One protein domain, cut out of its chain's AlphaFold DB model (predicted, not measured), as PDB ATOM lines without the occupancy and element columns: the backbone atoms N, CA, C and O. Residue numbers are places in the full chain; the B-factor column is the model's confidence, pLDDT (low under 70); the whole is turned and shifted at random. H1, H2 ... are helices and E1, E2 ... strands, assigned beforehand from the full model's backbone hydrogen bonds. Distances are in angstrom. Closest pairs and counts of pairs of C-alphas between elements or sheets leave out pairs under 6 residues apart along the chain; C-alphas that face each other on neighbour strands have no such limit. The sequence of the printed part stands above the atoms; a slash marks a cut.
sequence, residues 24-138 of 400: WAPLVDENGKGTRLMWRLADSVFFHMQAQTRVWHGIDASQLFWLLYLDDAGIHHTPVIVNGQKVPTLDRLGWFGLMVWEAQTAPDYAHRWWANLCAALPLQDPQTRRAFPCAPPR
ATOM      1  N   TRP A  24      49.729 -38.153 -35.391       91.31
ATOM      2  CA  TRP A  24      48.619 -37.203 -35.467       91.31
ATOM      3  C   TRP A  24      48.981 -35.868 -36.107       91.31
ATOM      4  O   TRP A  24      48.110 -35.259 -36.723       91.31
ATOM      5  N   ALA A  25      50.242 -35.436 -36.036       91.62
ATOM      6  CA  ALA A  25      50.715 -34.178 -36.617       91.62
ATOM      7  C   ALA A  25      50.298 -33.944 -38.092       91.62
ATOM      8  O   ALA A  25      49.859 -32.842 -38.412       91.62
ATOM      9  N   PRO A  26      50.361 -34.928 -39.015       92.56
ATOM     10  CA  PRO A  26      49.865 -34.734 -40.384       92.56
ATOM     11  C   PRO A  26      48.330 -34.835 -40.525       92.56
ATOM     12  O   PRO A  26      47.771 -34.484 -41.571       92.56
ATOM     13  N   LEU A  27      47.632 -35.350 -39.511       93.19
ATOM     14  CA  LEU A  27      46.196 -35.650 -39.533       93.19
ATOM     15  C   LEU A  27      45.350 -34.574 -38.848       93.19
ATOM     16  O   LEU A  27      44.208 -34.355 -39.243       93.19
ATOM     17  N   VAL A  28      45.885 -33.873 -37.856       95.19
ATOM     18  CA  VAL A  28      45.183 -32.820 -37.121       95.19
ATOM     19  C   VAL A  28      46.017 -31.549 -37.195       95.19
ATOM     20  O   VAL A  28      47.207 -31.569 -36.908       95.19
ATOM     21  N   ASP A  29      45.401 -30.451 -37.624       94.56
ATOM     22  CA  ASP A  29      46.068 -29.156 -37.699       94.56
ATOM     23  C   ASP A  29      46.306 -28.550 -36.301       94.56
ATOM     24  O   ASP A  29      45.774 -29.008 -35.285       94.56
ATOM     25  N   GLU A  30      47.072 -27.462 -36.246       92.62
ATOM     26  CA  GLU A  30      47.361 -26.736 -35.000       92.62
ATOM     27  C   GLU A  30      46.092 -26.203 -34.305       92.62
ATOM     28  O   GLU A  30      46.056 -26.025 -33.085       92.62
ATOM     29  N   ASN A  31      45.009 -25.996 -35.061       95.00
ATOM     30  CA  ASN A  31      43.726 -25.543 -34.533       95.00
ATOM     31  C   ASN A  31      42.899 -26.685 -33.931       95.00
ATOM     32  O   ASN A  31      41.859 -26.417 -33.324       95.00
ATOM     33  N   GLY A  32      43.338 -27.942 -34.025       91.81
ATOM     34  CA  GLY A  32      42.522 -29.096 -33.652       91.81
ATOM     35  C   GLY A  32      41.410 -29.378 -34.668       91.81
ATOM     36  O   GLY A  32      40.309 -29.779 -34.305       91.81
ATOM     37  N   LYS A  33      41.638 -29.122 -35.951       95.25
ATOM     38  CA  LYS A  33      40.751 -29.531 -37.041       95.25
ATOM     39  C   LYS A  33      41.420 -30.660 -37.809       95.25
ATOM     40  O   LYS A  33      42.618 -30.624 -38.072       95.25
ATOM     41  N   GLY A  34      40.649 -31.673 -38.189       94.94
ATOM     42  CA  GLY A  34      41.186 -32.746 -39.020       94.94
ATOM     43  C   GLY A  34      41.570 -32.228 -40.409       94.94
ATOM     44  O   GLY A  34      40.817 -31.486 -41.046       94.94
ATOM     45  N   THR A  35      42.743 -32.629 -40.884       95.44
ATOM     46  CA  THR A  35      43.257 -32.288 -42.210       95.44
ATOM     47  C   THR A  35      42.533 -33.079 -43.303       95.44
ATOM     48  O   THR A  35      41.765 -34.014 -43.055       95.44
ATOM     49  N   ARG A  36      42.816 -32.755 -44.571       92.81
ATOM     50  CA  ARG A  36      42.324 -33.540 -45.715       92.81
ATOM     51  C   ARG A  36      42.805 -34.998 -45.678       92.81
ATOM     52  O   ARG A  36      42.111 -35.876 -46.187       92.81
ATOM     53  N   LEU A  37      43.977 -35.263 -45.097       91.62
ATOM     54  CA  LEU A  37      44.486 -36.627 -44.952       91.62
ATOM     55  C   LEU A  37      43.662 -37.413 -43.927       91.62
ATOM     56  O   LEU A  37      43.282 -38.548 -44.209       91.62
ATOM     57  N   MET A  38      43.305 -36.782 -42.807       94.12
ATOM     58  CA  MET A  38      42.403 -37.367 -41.813       94.12
ATOM     59  C   MET A  38      41.022 -37.663 -42.389       94.12
ATOM     60  O   MET A  38      40.485 -38.736 -42.142       94.12
ATOM     61  N   TRP A  39      40.480 -36.781 -43.235       94.44
ATOM     62  CA  TRP A  39      39.240 -37.061 -43.967       94.44
ATOM     63  C   TRP A  39      39.339 -38.329 -44.813       94.44
ATOM     64  O   TRP A  39      38.459 -39.179 -44.752       94.44
ATOM     65  N   ARG A  40      40.421 -38.483 -45.582       93.56
ATOM     66  CA  ARG A  40      40.615 -39.653 -46.453       93.56
ATOM     67  C   ARG A  40      40.766 -40.943 -45.654       93.56
ATOM     68  O   ARG A  40      40.186 -41.957 -46.036       93.56
ATOM     69  N   LEU A  41      41.501 -40.888 -44.543       92.19
ATOM     70  CA  LEU A  41      41.638 -42.002 -43.612       92.19
ATOM     71  C   LEU A  41      40.278 -42.366 -42.995       92.19
ATOM     72  O   LEU A  41      39.838 -43.507 -43.125       92.19
ATOM     73  N   ALA A  42      39.570 -41.397 -42.415       93.88
ATOM     74  CA  ALA A  42      38.248 -41.599 -41.827       93.88
ATOM     75  C   ALA A  42      37.252 -42.167 -42.847       93.88
ATOM     76  O   ALA A  42      36.560 -43.140 -42.549       93.88
ATOM     77  N   ASP A  43      37.219 -41.624 -44.064       94.25
ATOM     78  CA  ASP A  43      36.336 -42.102 -45.123       94.25
ATOM     79  C   ASP A  43      36.675 -43.529 -45.563       94.25
ATOM     80  O   ASP A  43      35.767 -44.315 -45.828       94.25
ATOM     81  N   SER A  44      37.963 -43.880 -45.643       92.94
ATOM     82  CA  SER A  44      38.381 -45.232 -46.032       92.94
ATOM     83  C   SER A  44      37.809 -46.288 -45.083       92.94
ATOM     84  O   SER A  44      37.294 -47.309 -45.536       92.94
ATOM     85  N   VAL A  45      37.800 -45.996 -43.779       91.81
ATOM     86  CA  VAL A  45      37.193 -46.860 -42.758       91.81
ATOM     87  C   VAL A  45      35.675 -46.802 -42.821       91.81
ATOM     88  O   VAL A  45      35.030 -47.847 -42.815       91.81
ATOM     89  N   PHE A  46      35.100 -45.603 -42.945       92.81
ATOM     90  CA  PHE A  46      33.653 -45.419 -43.032       92.81
ATOM     91  C   PHE A  46      33.048 -46.260 -44.156       92.81
ATOM     92  O   PHE A  46      32.113 -47.025 -43.931       92.81
ATOM     93  N   PHE A  47      33.602 -46.159 -45.367       91.69
ATOM     94  CA  PHE A  47      33.100 -46.903 -46.518       91.69
ATOM     95  C   PHE A  47      33.385 -48.398 -46.416       91.69
ATOM     96  O   PHE A  47      32.565 -49.194 -46.873       91.69
ATOM     97  N   HIS A  48      34.492 -48.794 -45.782       89.75
ATOM     98  CA  HIS A  48      34.757 -50.198 -45.492       89.75
ATOM     99  C   HIS A  48      33.679 -50.788 -44.568       89.75
ATOM    100  O   HIS A  48      33.037 -51.780 -44.918       89.75
ATOM    101  N   MET A  49      33.388 -50.124 -43.448       87.44
ATOM    102  CA  MET A  49      32.329 -50.528 -42.514       87.44
ATOM    103  C   MET A  49      30.935 -50.482 -43.155       87.44
ATOM    104  O   MET A  49      30.101 -51.368 -42.944       87.44
ATOM    105  N   GLN A  50      30.661 -49.461 -43.967       87.69
ATOM    106  CA  GLN A  50      29.388 -49.328 -44.671       87.69
ATOM    107  C   GLN A  50      29.175 -50.482 -45.663       87.69
ATOM    108  O   GLN A  50      28.083 -51.054 -45.732       87.69
ATOM    109  N   ALA A  51      30.222 -50.869 -46.397       87.00
ATOM    110  CA  ALA A  51      30.173 -51.994 -47.325       87.00
ATOM    111  C   ALA A  51      29.876 -53.323 -46.607       87.00
ATOM    112  O   ALA A  51      29.129 -54.151 -47.133       87.00
ATOM    113  N   GLN A  52      30.406 -53.509 -45.396       84.00
ATOM    114  CA  GLN A  52      30.184 -54.708 -44.582       84.00
ATOM    115  C   GLN A  52      28.767 -54.778 -44.006       84.00
ATOM    116  O   GLN A  52      28.117 -55.823 -44.060       84.00
ATOM    117  N   THR A  53      28.262 -53.660 -43.484       79.06
ATOM    118  CA  THR A  53      26.948 -53.608 -42.823       79.06
ATOM    119  C   THR A  53      25.777 -53.621 -43.804       79.06
ATOM    120  O   THR A  53      24.660 -53.948 -43.410       79.06
ATOM    121  N   ARG A  54      26.001 -53.296 -45.088       76.38
ATOM    122  CA  ARG A  54      24.950 -53.118 -46.115       76.38
ATOM    123  C   ARG A  54      23.892 -52.073 -45.731       76.38
ATOM    124  O   ARG A  54      22.814 -52.036 -46.326       76.38
ATOM    125  N   VAL A  55      24.194 -51.214 -44.757       76.31
ATOM    126  CA  VAL A  55      23.304 -50.145 -44.309       76.31
ATOM    127  C   VAL A  55      23.645 -48.877 -45.084       76.31
ATOM    128  O   VAL A  55      24.711 -48.283 -44.943       76.31
ATOM    129  N   TRP A  56      22.711 -48.427 -45.920       77.44
ATOM    130  CA  TRP A  56      22.892 -47.219 -46.731       77.44
ATOM    131  C   TRP A  56      22.871 -45.924 -45.907       77.44
ATOM    132  O   TRP A  56      23.311 -44.884 -46.387       77.44
ATOM    133  N   HIS A  57      22.368 -45.979 -44.673       81.44
ATOM    134  CA  HIS A  57      22.071 -44.801 -43.855       81.44
ATOM    135  C   HIS A  57      23.179 -44.399 -42.864       81.44
ATOM    136  O   HIS A  57      22.978 -43.460 -42.095       81.44
ATOM    137  N   GLY A  58      24.334 -45.075 -42.888       87.94
ATOM    138  CA  GLY A  58      25.488 -44.775 -42.032       87.94
ATOM    139  C   GLY A  58      25.869 -45.926 -41.104       87.94
ATOM    140  O   GLY A  58      25.438 -47.063 -41.303       87.94
ATOM    141  N   ILE A  59      26.692 -45.619 -40.101       89.00
ATOM    142  CA  ILE A  59      27.130 -46.576 -39.078       89.00
ATOM    143  C   ILE A  59      26.100 -46.573 -37.946       89.00
ATOM    144  O   ILE A  59      25.750 -45.515 -37.429       89.00
ATOM    145  N   ASP A  60      25.601 -47.743 -37.556       89.12
ATOM    146  CA  ASP A  60      24.683 -47.871 -36.422       89.12
ATOM    147  C   ASP A  60      25.437 -47.637 -35.102       89.12
ATOM    148  O   ASP A  60      26.217 -48.483 -34.662       89.12
ATOM    149  N   ALA A  61      25.201 -46.481 -34.477       86.44
ATOM    150  CA  ALA A  61      25.869 -46.089 -33.240       86.44
ATOM    151  C   ALA A  61      25.399 -46.914 -32.033       86.44
ATOM    152  O   ALA A  61      26.140 -47.061 -31.061       86.44
ATOM    153  N   SER A  62      24.185 -47.476 -32.085       84.25
ATOM    154  CA  SER A  62      23.642 -48.286 -30.991       84.25
ATOM    155  C   SER A  62      24.336 -49.641 -30.889       84.25
ATOM    156  O   SER A  62      24.651 -50.088 -29.790       84.25
ATOM    157  N   GLN A  63      24.673 -50.247 -32.030       82.88
ATOM    158  CA  GLN A  63      25.383 -51.530 -32.080       82.88
ATOM    159  C   GLN A  63      26.833 -51.441 -31.594       82.88
ATOM    160  O   GLN A  63      27.437 -52.467 -31.295       82.88
ATOM    161  N   LEU A  64      27.389 -50.231 -31.542       80.31
ATOM    162  CA  LEU A  64      28.752 -49.961 -31.090       80.31
ATOM    163  C   LEU A  64      28.785 -49.311 -29.698       80.31
ATOM    164  O   LEU A  64      29.853 -48.938 -29.228       80.31
ATOM    165  N   PHE A  65      27.625 -49.186 -29.040       82.44
ATOM    166  CA  PHE A  65      27.472 -48.562 -27.722       82.44
ATOM    167  C   PHE A  65      27.993 -47.112 -27.652       82.44
ATOM    168  O   PHE A  65      28.431 -46.648 -26.605       82.44
ATOM    169  N   TRP A  66      27.913 -46.360 -28.757       84.31
ATOM    170  CA  TRP A  66      28.462 -44.998 -28.850       84.31
ATOM    171  C   TRP A  66      27.504 -43.886 -28.432       84.31
ATOM    172  O   TRP A  66      27.901 -42.730 -28.412       84.31
ATOM    173  N   LEU A  67      26.250 -44.194 -28.113       83.94
ATOM    174  CA  LEU A  67      25.220 -43.173 -27.885       83.94
ATOM    175  C   LEU A  67      25.598 -42.132 -26.825       83.94
ATOM    176  O   LEU A  67      25.611 -40.944 -27.126       83.94
ATOM    177  N   LEU A  68      25.952 -42.586 -25.621       80.06
ATOM    178  CA  LEU A  68      26.336 -41.699 -24.514       80.06
ATOM    179  C   LEU A  68      27.536 -40.825 -24.889       80.06
ATOM    180  O   LEU A  68      27.607 -39.645 -24.569       80.06
ATOM    181  N   TYR A  69      28.452 -41.418 -25.638       80.81
ATOM    182  CA  TYR A  69      29.696 -40.801 -26.034       80.81
ATOM    183  C   TYR A  69      29.519 -39.743 -27.134       80.81
ATOM    184  O   TYR A  69      30.146 -38.687 -27.093       80.81
ATOM    185  N   LEU A  70      28.628 -39.990 -28.098       88.44
ATOM    186  CA  LEU A  70      28.280 -39.009 -29.127       88.44
ATOM    187  C   LEU A  70      27.642 -37.764 -28.510       88.44
ATOM    188  O   LEU A  70      27.941 -36.655 -28.950       88.44
ATOM    189  N   ASP A  71      26.814 -37.942 -27.481       88.50
ATOM    190  CA  ASP A  71      26.192 -36.834 -26.759       88.50
ATOM    191  C   ASP A  71      27.234 -36.024 -25.968       88.50
ATOM    192  O   ASP A  71      27.263 -34.796 -26.082       88.50
ATOM    193  N   ASP A  72      28.146 -36.695 -25.255       85.06
ATOM    194  CA  ASP A  72      29.238 -36.051 -24.507       85.06
ATOM    195  C   ASP A  72      30.207 -35.290 -25.424       85.06
ATOM    196  O   ASP A  72      30.637 -34.173 -25.119       85.06
ATOM    197  N   ALA A  73      30.526 -35.868 -26.583       86.50
ATOM    198  CA  ALA A  73      31.381 -35.252 -27.587       86.50
ATOM    199  C   ALA A  73      30.662 -34.164 -28.411       86.50
ATOM    200  O   ALA A  73      31.304 -33.448 -29.183       86.50
ATOM    201  N   GLY A  74      29.338 -34.022 -28.267       92.00
ATOM    202  CA  GLY A  74      28.528 -33.094 -29.057       92.00
ATOM    203  C   GLY A  74      28.498 -33.438 -30.549       92.00
ATOM    204  O   GLY A  74      28.386 -32.547 -31.395       92.00
ATOM    205  N   ILE A  75      28.636 -34.719 -30.887       93.25
ATOM    206  CA  ILE A  75      28.706 -35.205 -32.260       93.25
ATOM    207  C   ILE A  75      27.302 -35.510 -32.761       93.25
ATOM    208  O   ILE A  75      26.555 -36.317 -32.206       93.25
ATOM    209  N   HIS A  76      26.957 -34.866 -33.870       91.50
ATOM    210  CA  HIS A  76      25.660 -35.033 -34.498       91.50
ATOM    211  C   HIS A  76      25.469 -36.464 -35.022       91.50
ATOM    212  O   HIS A  76      26.304 -36.990 -35.758       91.50
ATOM    213  N   HIS A  77      24.322 -37.059 -34.703       93.06
ATOM    214  CA  HIS A  77      23.867 -38.337 -35.239       93.06
ATOM    215  C   HIS A  77      22.411 -38.213 -35.701       93.06
ATOM    216  O   HIS A  77      21.625 -37.444 -35.147       93.06
ATOM    217  N   THR A  78      22.041 -38.946 -36.750       92.56
ATOM    218  CA  THR A  78      20.696 -38.878 -37.336       92.56
ATOM    219  C   THR A  78      19.883 -40.093 -36.899       92.56
ATOM    220  O   THR A  78      20.316 -41.219 -37.127       92.56
ATOM    221  N   PRO A  79      18.689 -39.931 -36.306       92.81
ATOM    222  CA  PRO A  79      17.827 -41.070 -36.029       92.81
ATOM    223  C   PRO A  79      17.205 -41.588 -37.334       92.81
ATOM    224  O   PRO A  79      16.491 -40.863 -38.028       92.81
ATOM    225  N   VAL A  80      17.435 -42.859 -37.653       91.69
ATOM    226  CA  VAL A  80      16.867 -43.560 -38.811       91.69
ATOM    227  C   VAL A  80      15.898 -44.626 -38.324       91.69
ATOM    228  O   VAL A  80      16.159 -45.320 -37.349       91.69
ATOM    229  N   ILE A  81      14.750 -44.762 -38.988       92.00
ATOM    230  CA  ILE A  81      13.754 -45.773 -38.622       92.00
ATOM    231  C   ILE A  81      14.082 -47.076 -39.356       92.00
ATOM    232  O   ILE A  81      13.941 -47.149 -40.575       92.00
ATOM    233  N   VAL A  82      14.479 -48.108 -38.615       87.31
ATOM    234  CA  VAL A  82      14.734 -49.464 -39.116       87.31
ATOM    235  C   VAL A  82      13.751 -50.406 -38.428       87.31
ATOM    236  O   VAL A  82      13.710 -50.473 -37.205       87.31
ATOM    237  N   ASN A  83      12.916 -51.108 -39.198       91.00
ATOM    238  CA  ASN A  83      11.890 -52.023 -38.668       91.00
ATOM    239  C   ASN A  83      10.965 -51.384 -37.608       91.00
ATOM    240  O   ASN A  83      10.601 -52.015 -36.619       91.00
ATOM    241  N   GLY A  84      10.607 -50.108 -37.787       92.31
ATOM    242  CA  GLY A  84       9.771 -49.361 -36.838       92.31
ATOM    243  C   GLY A  84      10.500 -48.876 -35.577       92.31
ATOM    244  O   GLY A  84       9.915 -48.130 -34.796       92.31
ATOM    245  N   GLN A  85      11.774 -49.230 -35.393       92.62
ATOM    246  CA  GLN A  85      12.611 -48.741 -34.300       92.62
ATOM    247  C   GLN A  85      13.478 -47.570 -34.766       92.62
ATOM    248  O   GLN A  85      14.026 -47.587 -35.866       92.62
ATOM    249  N   LYS A  86      13.602 -46.535 -33.929       92.19
ATOM    250  CA  LYS A  86      14.527 -45.422 -34.173       92.19
ATOM    251  C   LYS A  86      15.925 -45.846 -33.751       92.19
ATOM    252  O   LYS A  86      16.174 -46.051 -32.569       92.19
ATOM    253  N   VAL A  87      16.811 -45.945 -34.726       90.81
ATOM    254  CA  VAL A  87      18.209 -46.302 -34.550       90.81
ATOM    255  C   VAL A  87      19.057 -45.053 -34.801       90.81
ATOM    256  O   VAL A  87      18.911 -44.424 -35.849       90.81
ATOM    257  N   PRO A  88      19.924 -44.655 -33.863       92.38
ATOM    258  CA  PRO A  88      20.859 -43.558 -34.073       92.38
ATOM    259  C   PRO A  88      21.923 -43.997 -35.083       92.38
ATOM    260  O   PRO A  88      22.692 -44.925 -34.830       92.38
ATOM    261  N   THR A  89      21.978 -43.338 -36.236       92.62
ATOM    262  CA  THR A  89      23.018 -43.587 -37.229       92.62
ATOM    263  C   THR A  89      23.987 -42.422 -37.291       92.62
ATOM    264  O   THR A  89      23.614 -41.245 -37.319       92.62
ATOM    265  N   LEU A  90      25.264 -42.769 -37.311       94.19
ATOM    266  CA  LEU A  90      26.346 -41.837 -37.517       94.19
ATOM    267  C   LEU A  90      26.560 -41.685 -39.022       94.19
ATOM    268  O   LEU A  90      26.858 -42.652 -39.734       94.19
ATOM    269  N   ASP A  91      26.354 -40.470 -39.512       93.81
ATOM    270  CA  ASP A  91      26.640 -40.130 -40.894       93.81
ATOM    271  C   ASP A  91      28.148 -39.915 -41.092       93.81
ATOM    272  O   ASP A  91      28.952 -39.968 -40.159       93.81
ATOM    273  N   ARG A  92      28.553 -39.678 -42.341       94.00
ATOM    274  CA  ARG A  92      29.964 -39.473 -42.689       94.00
ATOM    275  C   ARG A  92      30.588 -38.287 -41.939       94.00
ATOM    276  O   ARG A  92      31.758 -38.349 -41.577       94.00
ATOM    277  N   LEU A  93      29.819 -37.215 -41.713       94.38
ATOM    278  CA  LEU A  93      30.297 -36.029 -40.996       94.38
ATOM    279  C   LEU A  93      30.459 -36.305 -39.499       94.38
ATOM    280  O   LEU A  93      31.504 -35.977 -38.940       94.38
ATOM    281  N   GLY A  94      29.466 -36.936 -38.870       94.00
ATOM    282  CA  GLY A  94      29.537 -37.356 -37.475       94.00
ATOM    283  C   GLY A  94      30.692 -38.325 -37.235       94.00
ATOM    284  O   GLY A  94      31.437 -38.162 -36.274       94.00
ATOM    285  N   TRP A  95      30.922 -39.263 -38.160       93.81
ATOM    286  CA  TRP A  95      32.060 -40.183 -38.109       93.81
ATOM    287  C   TRP A  95      33.398 -39.451 -38.128       93.81
ATOM    288  O   TRP A  95      34.246 -39.695 -37.276       93.81
ATOM    289  N   PHE A  96      33.587 -38.512 -39.051       94.94
ATOM    290  CA  PHE A  96      34.807 -37.713 -39.072       94.94
ATOM    291  C   PHE A  96      34.985 -36.891 -37.789       94.94
ATOM    292  O   PHE A  96      36.080 -36.869 -37.227       94.94
ATOM    293  N   GLY A  97      33.914 -36.254 -37.301       94.06
ATOM    294  CA  GLY A  97      33.930 -35.513 -36.039       94.06
ATOM    295  C   GLY A  97      34.374 -36.382 -34.863       94.06
ATOM    296  O   GLY A  97      35.225 -35.959 -34.085       94.06
ATOM    297  N   LEU A  98      33.883 -37.622 -34.806       91.94
ATOM    298  CA  LEU A  98      34.271 -38.634 -33.822       91.94
ATOM    299  C   LEU A  98      35.763 -38.920 -33.845       91.94
ATOM    300  O   LEU A  98      36.412 -38.899 -32.805       91.94
ATOM    301  N   MET A  99      36.313 -39.149 -35.036       91.88
ATOM    302  CA  MET A  99      37.725 -39.490 -35.183       91.88
ATOM    303  C   MET A  99      38.639 -38.316 -34.819       91.88
ATOM    304  O   MET A  99      39.705 -38.519 -34.244       91.88
ATOM    305  N   VAL A 100      38.234 -37.086 -35.148       93.75
ATOM    306  CA  VAL A 100      38.987 -35.874 -34.794       93.75
ATOM    307  C   VAL A 100      38.928 -35.601 -33.295       93.75
ATOM    308  O   VAL A 100      39.954 -35.246 -32.716       93.75
ATOM    309  N   TRP A 101      37.761 -35.772 -32.672       92.38
ATOM    310  CA  TRP A 101      37.609 -35.640 -31.224       92.38
ATOM    311  C   TRP A 101      38.495 -36.659 -30.500       92.38
ATOM    312  O   TRP A 101      39.282 -36.265 -29.646       92.38
ATOM    313  N   GLU A 102      38.468 -37.927 -30.919       89.62
ATOM    314  CA  GLU A 102      39.286 -39.007 -30.342       89.62
ATOM    315  C   GLU A 102      40.786 -38.726 -30.412       89.62
ATOM    316  O   GLU A 102      41.515 -38.869 -29.430       89.62
ATOM    317  N   ALA A 103      41.253 -38.270 -31.576       91.00
ATOM    318  CA  ALA A 103      42.651 -37.910 -31.768       91.00
ATOM    319  C   ALA A 103      43.113 -36.795 -30.808       91.00
ATOM    320  O   ALA A 103      44.305 -36.677 -30.539       91.00
ATOM    321  N   GLN A 104      42.191 -35.973 -30.298       90.25
ATOM    322  CA  GLN A 104      42.496 -34.860 -29.397       90.25
ATOM    323  C   GLN A 104      42.371 -35.224 -27.927       90.25
ATOM    324  O   GLN A 104      43.166 -34.755 -27.113       90.25
ATOM    325  N   THR A 105      41.366 -36.017 -27.571       89.75
ATOM    326  CA  THR A 105      41.081 -36.369 -26.179       89.75
ATOM    327  C   THR A 105      41.948 -37.520 -25.691       89.75
ATOM    328  O   THR A 105      42.395 -37.490 -24.545       89.75
ATOM    329  N   ALA A 106      42.234 -38.497 -26.556       89.19
ATOM    330  CA  ALA A 106      42.965 -39.711 -26.212       89.19
ATOM    331  C   ALA A 106      43.970 -40.119 -27.316       89.19
ATOM    332  O   ALA A 106      43.896 -41.231 -27.848       89.19
ATOM    333  N   PRO A 107      44.959 -39.264 -27.658       89.56
ATOM    334  CA  PRO A 107      45.837 -39.465 -28.815       89.56
ATOM    335  C   PRO A 107      46.600 -40.795 -28.789       89.56
ATOM    336  O   PRO A 107      46.707 -41.460 -29.821       89.56
ATOM    337  N   ASP A 108      47.122 -41.216 -27.633       87.62
ATOM    338  CA  ASP A 108      47.892 -42.462 -27.528       87.62
ATOM    339  C   ASP A 108      47.019 -43.709 -27.709       87.62
ATOM    340  O   ASP A 108      47.446 -44.680 -28.339       87.62
ATOM    341  N   TYR A 109      45.799 -43.684 -27.168       85.56
ATOM    342  CA  TYR A 109      44.823 -44.762 -27.315       85.56
ATOM    343  C   TYR A 109      44.337 -44.850 -28.765       85.56
ATOM    344  O   TYR A 109      44.477 -45.897 -29.407       85.56
ATOM    345  N   ALA A 110      43.883 -43.722 -29.315       87.69
ATOM    346  CA  ALA A 110      43.413 -43.631 -30.685       87.69
ATOM    347  C   ALA A 110      44.510 -44.058 -31.677       87.69
ATOM    348  O   ALA A 110      44.223 -44.774 -32.633       87.69
ATOM    349  N   HIS A 111      45.779 -43.700 -31.439       89.06
ATOM    350  CA  HIS A 111      46.894 -44.116 -32.295       89.06
ATOM    351  C   HIS A 111      47.073 -45.640 -32.322       89.06
ATOM    352  O   HIS A 111      47.205 -46.209 -33.406       89.06
ATOM    353  N   ARG A 112      47.058 -46.322 -31.165       87.19
ATOM    354  CA  ARG A 112      47.179 -47.796 -31.117       87.19
ATOM    355  C   ARG A 112      46.060 -48.458 -31.911       87.19
ATOM    356  O   ARG A 112      46.311 -49.384 -32.680       87.19
ATOM    357  N   TRP A 113      44.842 -47.957 -31.746       84.44
ATOM    358  CA  TRP A 113      43.680 -48.457 -32.460       84.44
ATOM    359  C   TRP A 113      43.789 -48.235 -33.973       84.44
ATOM    360  O   TRP A 113      43.660 -49.186 -34.743       84.44
ATOM    361  N   TRP A 114      44.097 -47.012 -34.408       86.62
ATOM    362  CA  TRP A 114      44.248 -46.678 -35.823       86.62
ATOM    363  C   TRP A 114      45.377 -47.449 -36.494       86.62
ATOM    364  O   TRP A 114      45.218 -47.889 -37.632       86.62
ATOM    365  N   ALA A 115      46.498 -47.639 -35.799       86.88
ATOM    366  CA  ALA A 115      47.604 -48.443 -36.295       86.88
ATOM    367  C   ALA A 115      47.163 -49.896 -36.532       86.88
ATOM    368  O   ALA A 115      47.422 -50.444 -37.603       86.88
ATOM    369  N   ASN A 116      46.435 -50.487 -35.579       86.31
ATOM    370  CA  ASN A 116      45.895 -51.840 -35.715       86.31
ATOM    371  C   ASN A 116      44.873 -51.933 -36.850       86.31
ATOM    372  O   ASN A 116      44.922 -52.866 -37.647       86.31
ATOM    373  N   LEU A 117      43.976 -50.955 -36.965       86.00
ATOM    374  CA  LEU A 117      42.949 -50.936 -38.000       86.00
ATOM    375  C   LEU A 117      43.564 -50.802 -39.400       86.00
ATOM    376  O   LEU A 117      43.215 -51.572 -40.294       86.00
ATOM    377  N   CYS A 118      44.518 -49.884 -39.583       86.88
ATOM    378  CA  CYS A 118      45.239 -49.724 -40.849       86.88
ATOM    379  C   CYS A 118      46.051 -50.971 -41.222       86.88
ATOM    380  O   CYS A 118      46.195 -51.265 -42.404       86.88
ATOM    381  N   ALA A 119      46.597 -51.687 -40.235       86.62
ATOM    382  CA  ALA A 119      47.353 -52.913 -40.474       86.62
ATOM    383  C   ALA A 119      46.450 -54.107 -40.818       86.62
ATOM    384  O   ALA A 119      46.853 -54.979 -41.586       86.62
ATOM    385  N   ALA A 120      45.248 -54.162 -40.240       86.88
ATOM    386  CA  ALA A 120      44.377 -55.325 -40.340       86.88
ATOM    387  C   ALA A 120      43.381 -55.246 -41.508       86.88
ATOM    388  O   ALA A 120      42.974 -56.281 -42.037       86.88
ATOM    389  N   LEU A 121      42.986 -54.040 -41.927       86.88
ATOM    390  CA  LEU A 121      41.989 -53.854 -42.980       86.88
ATOM    391  C   LEU A 121      42.638 -53.461 -44.313       86.88
ATOM    392  O   LEU A 121      43.499 -52.580 -44.342       86.88
ATOM    393  N   PRO A 122      42.182 -54.023 -45.451       89.31
ATOM    394  CA  PRO A 122      42.605 -53.598 -46.782       89.31
ATOM    395  C   PRO A 122      41.907 -52.283 -47.156       89.31
ATOM    396  O   PRO A 122      41.058 -52.234 -48.053       89.31
ATOM    397  N   LEU A 123      42.216 -51.216 -46.418       89.62
ATOM    398  CA  LEU A 123      41.617 -49.903 -46.607       89.62
ATOM    399  C   LEU A 123      41.908 -49.398 -48.021       89.62
ATOM    400  O   LEU A 123      43.018 -49.528 -48.536       89.62
ATOM    401  N   GLN A 124      40.901 -48.805 -48.654       91.25
ATOM    402  CA  GLN A 124      41.048 -48.141 -49.942       91.25
ATOM    403  C   GLN A 124      40.754 -46.666 -49.778       91.25
ATOM    404  O   GLN A 124      39.772 -46.272 -49.152       91.25
ATOM    405  N   ASP A 125      41.596 -45.847 -50.387       89.44
ATOM    406  CA  ASP A 125      41.343 -44.430 -50.484       89.44
ATOM    407  C   ASP A 125      40.105 -44.177 -51.360       89.44
ATOM    408  O   ASP A 125      40.114 -44.536 -52.540       89.44
ATOM    409  N   PRO A 126      39.055 -43.523 -50.850       85.00
ATOM    410  CA  PRO A 126      37.821 -43.340 -51.614       85.00
ATOM    411  C   PRO A 126      37.981 -42.426 -52.835       85.00
ATOM    412  O   PRO A 126      37.222 -42.546 -53.795       85.00
ATOM    413  N   GLN A 127      38.960 -41.517 -52.815       85.12
ATOM    414  CA  GLN A 127      39.231 -40.583 -53.909       85.12
ATOM    415  C   GLN A 127      40.058 -41.245 -55.011       85.12
ATOM    416  O   GLN A 127      39.776 -41.052 -56.190       85.12
ATOM    417  N   THR A 128      41.076 -42.027 -54.644       87.00
ATOM    418  CA  THR A 128      42.010 -42.613 -55.624       87.00
ATOM    419  C   THR A 128      41.738 -44.082 -55.944       87.00
ATOM    420  O   THR A 128      42.292 -44.603 -56.911       87.00
ATOM    421  N   ARG A 129      40.904 -44.756 -55.141       85.69
ATOM    422  CA  ARG A 129      40.648 -46.209 -55.157       85.69
ATOM    423  C   ARG A 129      41.909 -47.070 -55.020       85.69
ATOM    424  O   ARG A 129      41.907 -48.241 -55.392       85.69
ATOM    425  N   ARG A 130      43.004 -46.498 -54.511       87.88
ATOM    426  CA  ARG A 130      44.257 -47.212 -54.222       87.88
ATOM    427  C   ARG A 130      44.256 -47.708 -52.782       87.88
ATOM    428  O   ARG A 130      43.544 -47.155 -51.948       87.88
ATOM    429  N   ALA A 131      45.073 -48.715 -52.488       84.19
ATOM    430  CA  ALA A 131      45.286 -49.165 -51.115       84.19
ATOM    431  C   ALA A 131      45.768 -47.997 -50.236       84.19
ATOM    432  O   ALA A 131      46.635 -47.223 -50.649       84.19
ATOM    433  N   PHE A 132      45.176 -47.850 -49.054       80.56
ATOM    434  CA  PHE A 132      45.570 -46.873 -48.050       80.56
ATOM    435  C   PHE A 132      46.601 -47.506 -47.095       80.56
ATOM    436  O   PHE A 132      46.416 -48.660 -46.717       80.56
ATOM    437  N   PRO A 133      47.663 -46.787 -46.681       71.94
ATOM    438  CA  PRO A 133      47.997 -45.408 -47.035       71.94
ATOM    439  C   PRO A 133      48.524 -45.298 -48.472       71.94
ATOM    440  O   PRO A 133      49.542 -45.886 -48.824       71.94
ATOM    441  N   CYS A 134      47.853 -44.501 -49.308       71.00
ATOM    442  CA  CYS A 134      48.409 -44.099 -50.595       71.00
ATOM    443  C   CYS A 134      49.089 -42.744 -50.427       71.00
ATOM    444  O   CYS A 134      48.581 -41.875 -49.710       71.00
ATOM    445  N   ALA A 135      50.226 -42.551 -51.104       62.72
ATOM    446  CA  ALA A 135      50.856 -41.239 -51.174       62.72
ATOM    447  C   ALA A 135      49.785 -40.197 -51.547       62.72
ATOM    448  O   ALA A 135      48.984 -40.460 -52.458       62.72
ATOM    449  N   PRO A 136      49.706 -39.049 -50.846       58.56
ATOM    450  CA  PRO A 136      48.723 -38.040 -51.186       58.56
ATOM    451  C   PRO A 136      48.859 -37.692 -52.673       58.56
ATOM    452  O   PRO A 136      49.990 -37.524 -53.140       58.56
ATOM    453  N   PRO A 137      47.758 -37.623 -53.447       58.22
ATOM    454  CA  PRO A 137      47.850 -37.175 -54.825       58.22
ATOM    455  C   PRO A 137      48.540 -35.812 -54.822       58.22
ATOM    456  O   PRO A 137      48.296 -35.014 -53.919       58.22
ATOM    457  N   ARG A 138      49.411 -35.553 -55.806       54.31
ATOM    458  CA  ARG A 138      50.228 -34.326 -55.851       54.31
ATOM    459  C   ARG A 138      49.397 -33.046 -55.660       54.31
ATOM    460  O   ARG A 138      49.867 -32.135 -55.002       54.31
TER     461      ARG A 138
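AT A GLANCE: This is residues 24 to 138 of the 400 residues of an uncharacterized protein of Auricularia subglabra (strain TFB-10046 / SS5) (UniProt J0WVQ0). A two-strand hairpin, E1 and E2, makes one end of an elongated domain whose body is H1 packed steeply on H3, with H4 turning a corner from H3 and short H2 near H3. The printed part has 115 residues, mostly helix by class, ordered H1 H2 E1 E2 H3 H4; the sheet, E1 - E2, is antiparallel. It is compact, radius of gyration of the C-alphas 14.4 A, spanning 46 by 29 by 23 A.

IN THESE COORDINATES: E1 is residues 78 to 82, E2 85 to 90, H2 67 to 72. H1, residues 36 to 53, measures 25.4 A from C-alpha 36 at (42.324, -33.540, -45.715); H3, 92 to 105, 20.1 A; H4, 107 to 120, 19.7 A, to C-alpha 120 at (44.377, -55.325, -40.340).

HOW THE PARTS SIT: In the hairpin, N 80 and O 87 are 2.8 A apart, within hydrogen-bond range. H1, with residues 38 to 46 alone, touches H3 at a steep tilt of 59 degrees, opposite ways; the closest C-alphas, Ala 42 and Phe 96, are 5.9 A apart. H3 and H4 only just touch, only at the corner, with 3 pairs of C-alphas within 8 A, closest Ala 103 and Ala 110, 5.9 A. H2 and H3 are close but not clearly touching, closest C-alphas Leu 70 and Leu 98, 7.6 A. Every O i to N i+4 pair is within hydrogen-bond range in H1, H2, H3 and H4.

THE WHOLE: The C-alphas farthest apart, Gly 84 and Arg 138, are 47.2 A apart. The printed part has no cut; H1 to H2 is a long link. Residues 135 to 138 have pLDDT under 70.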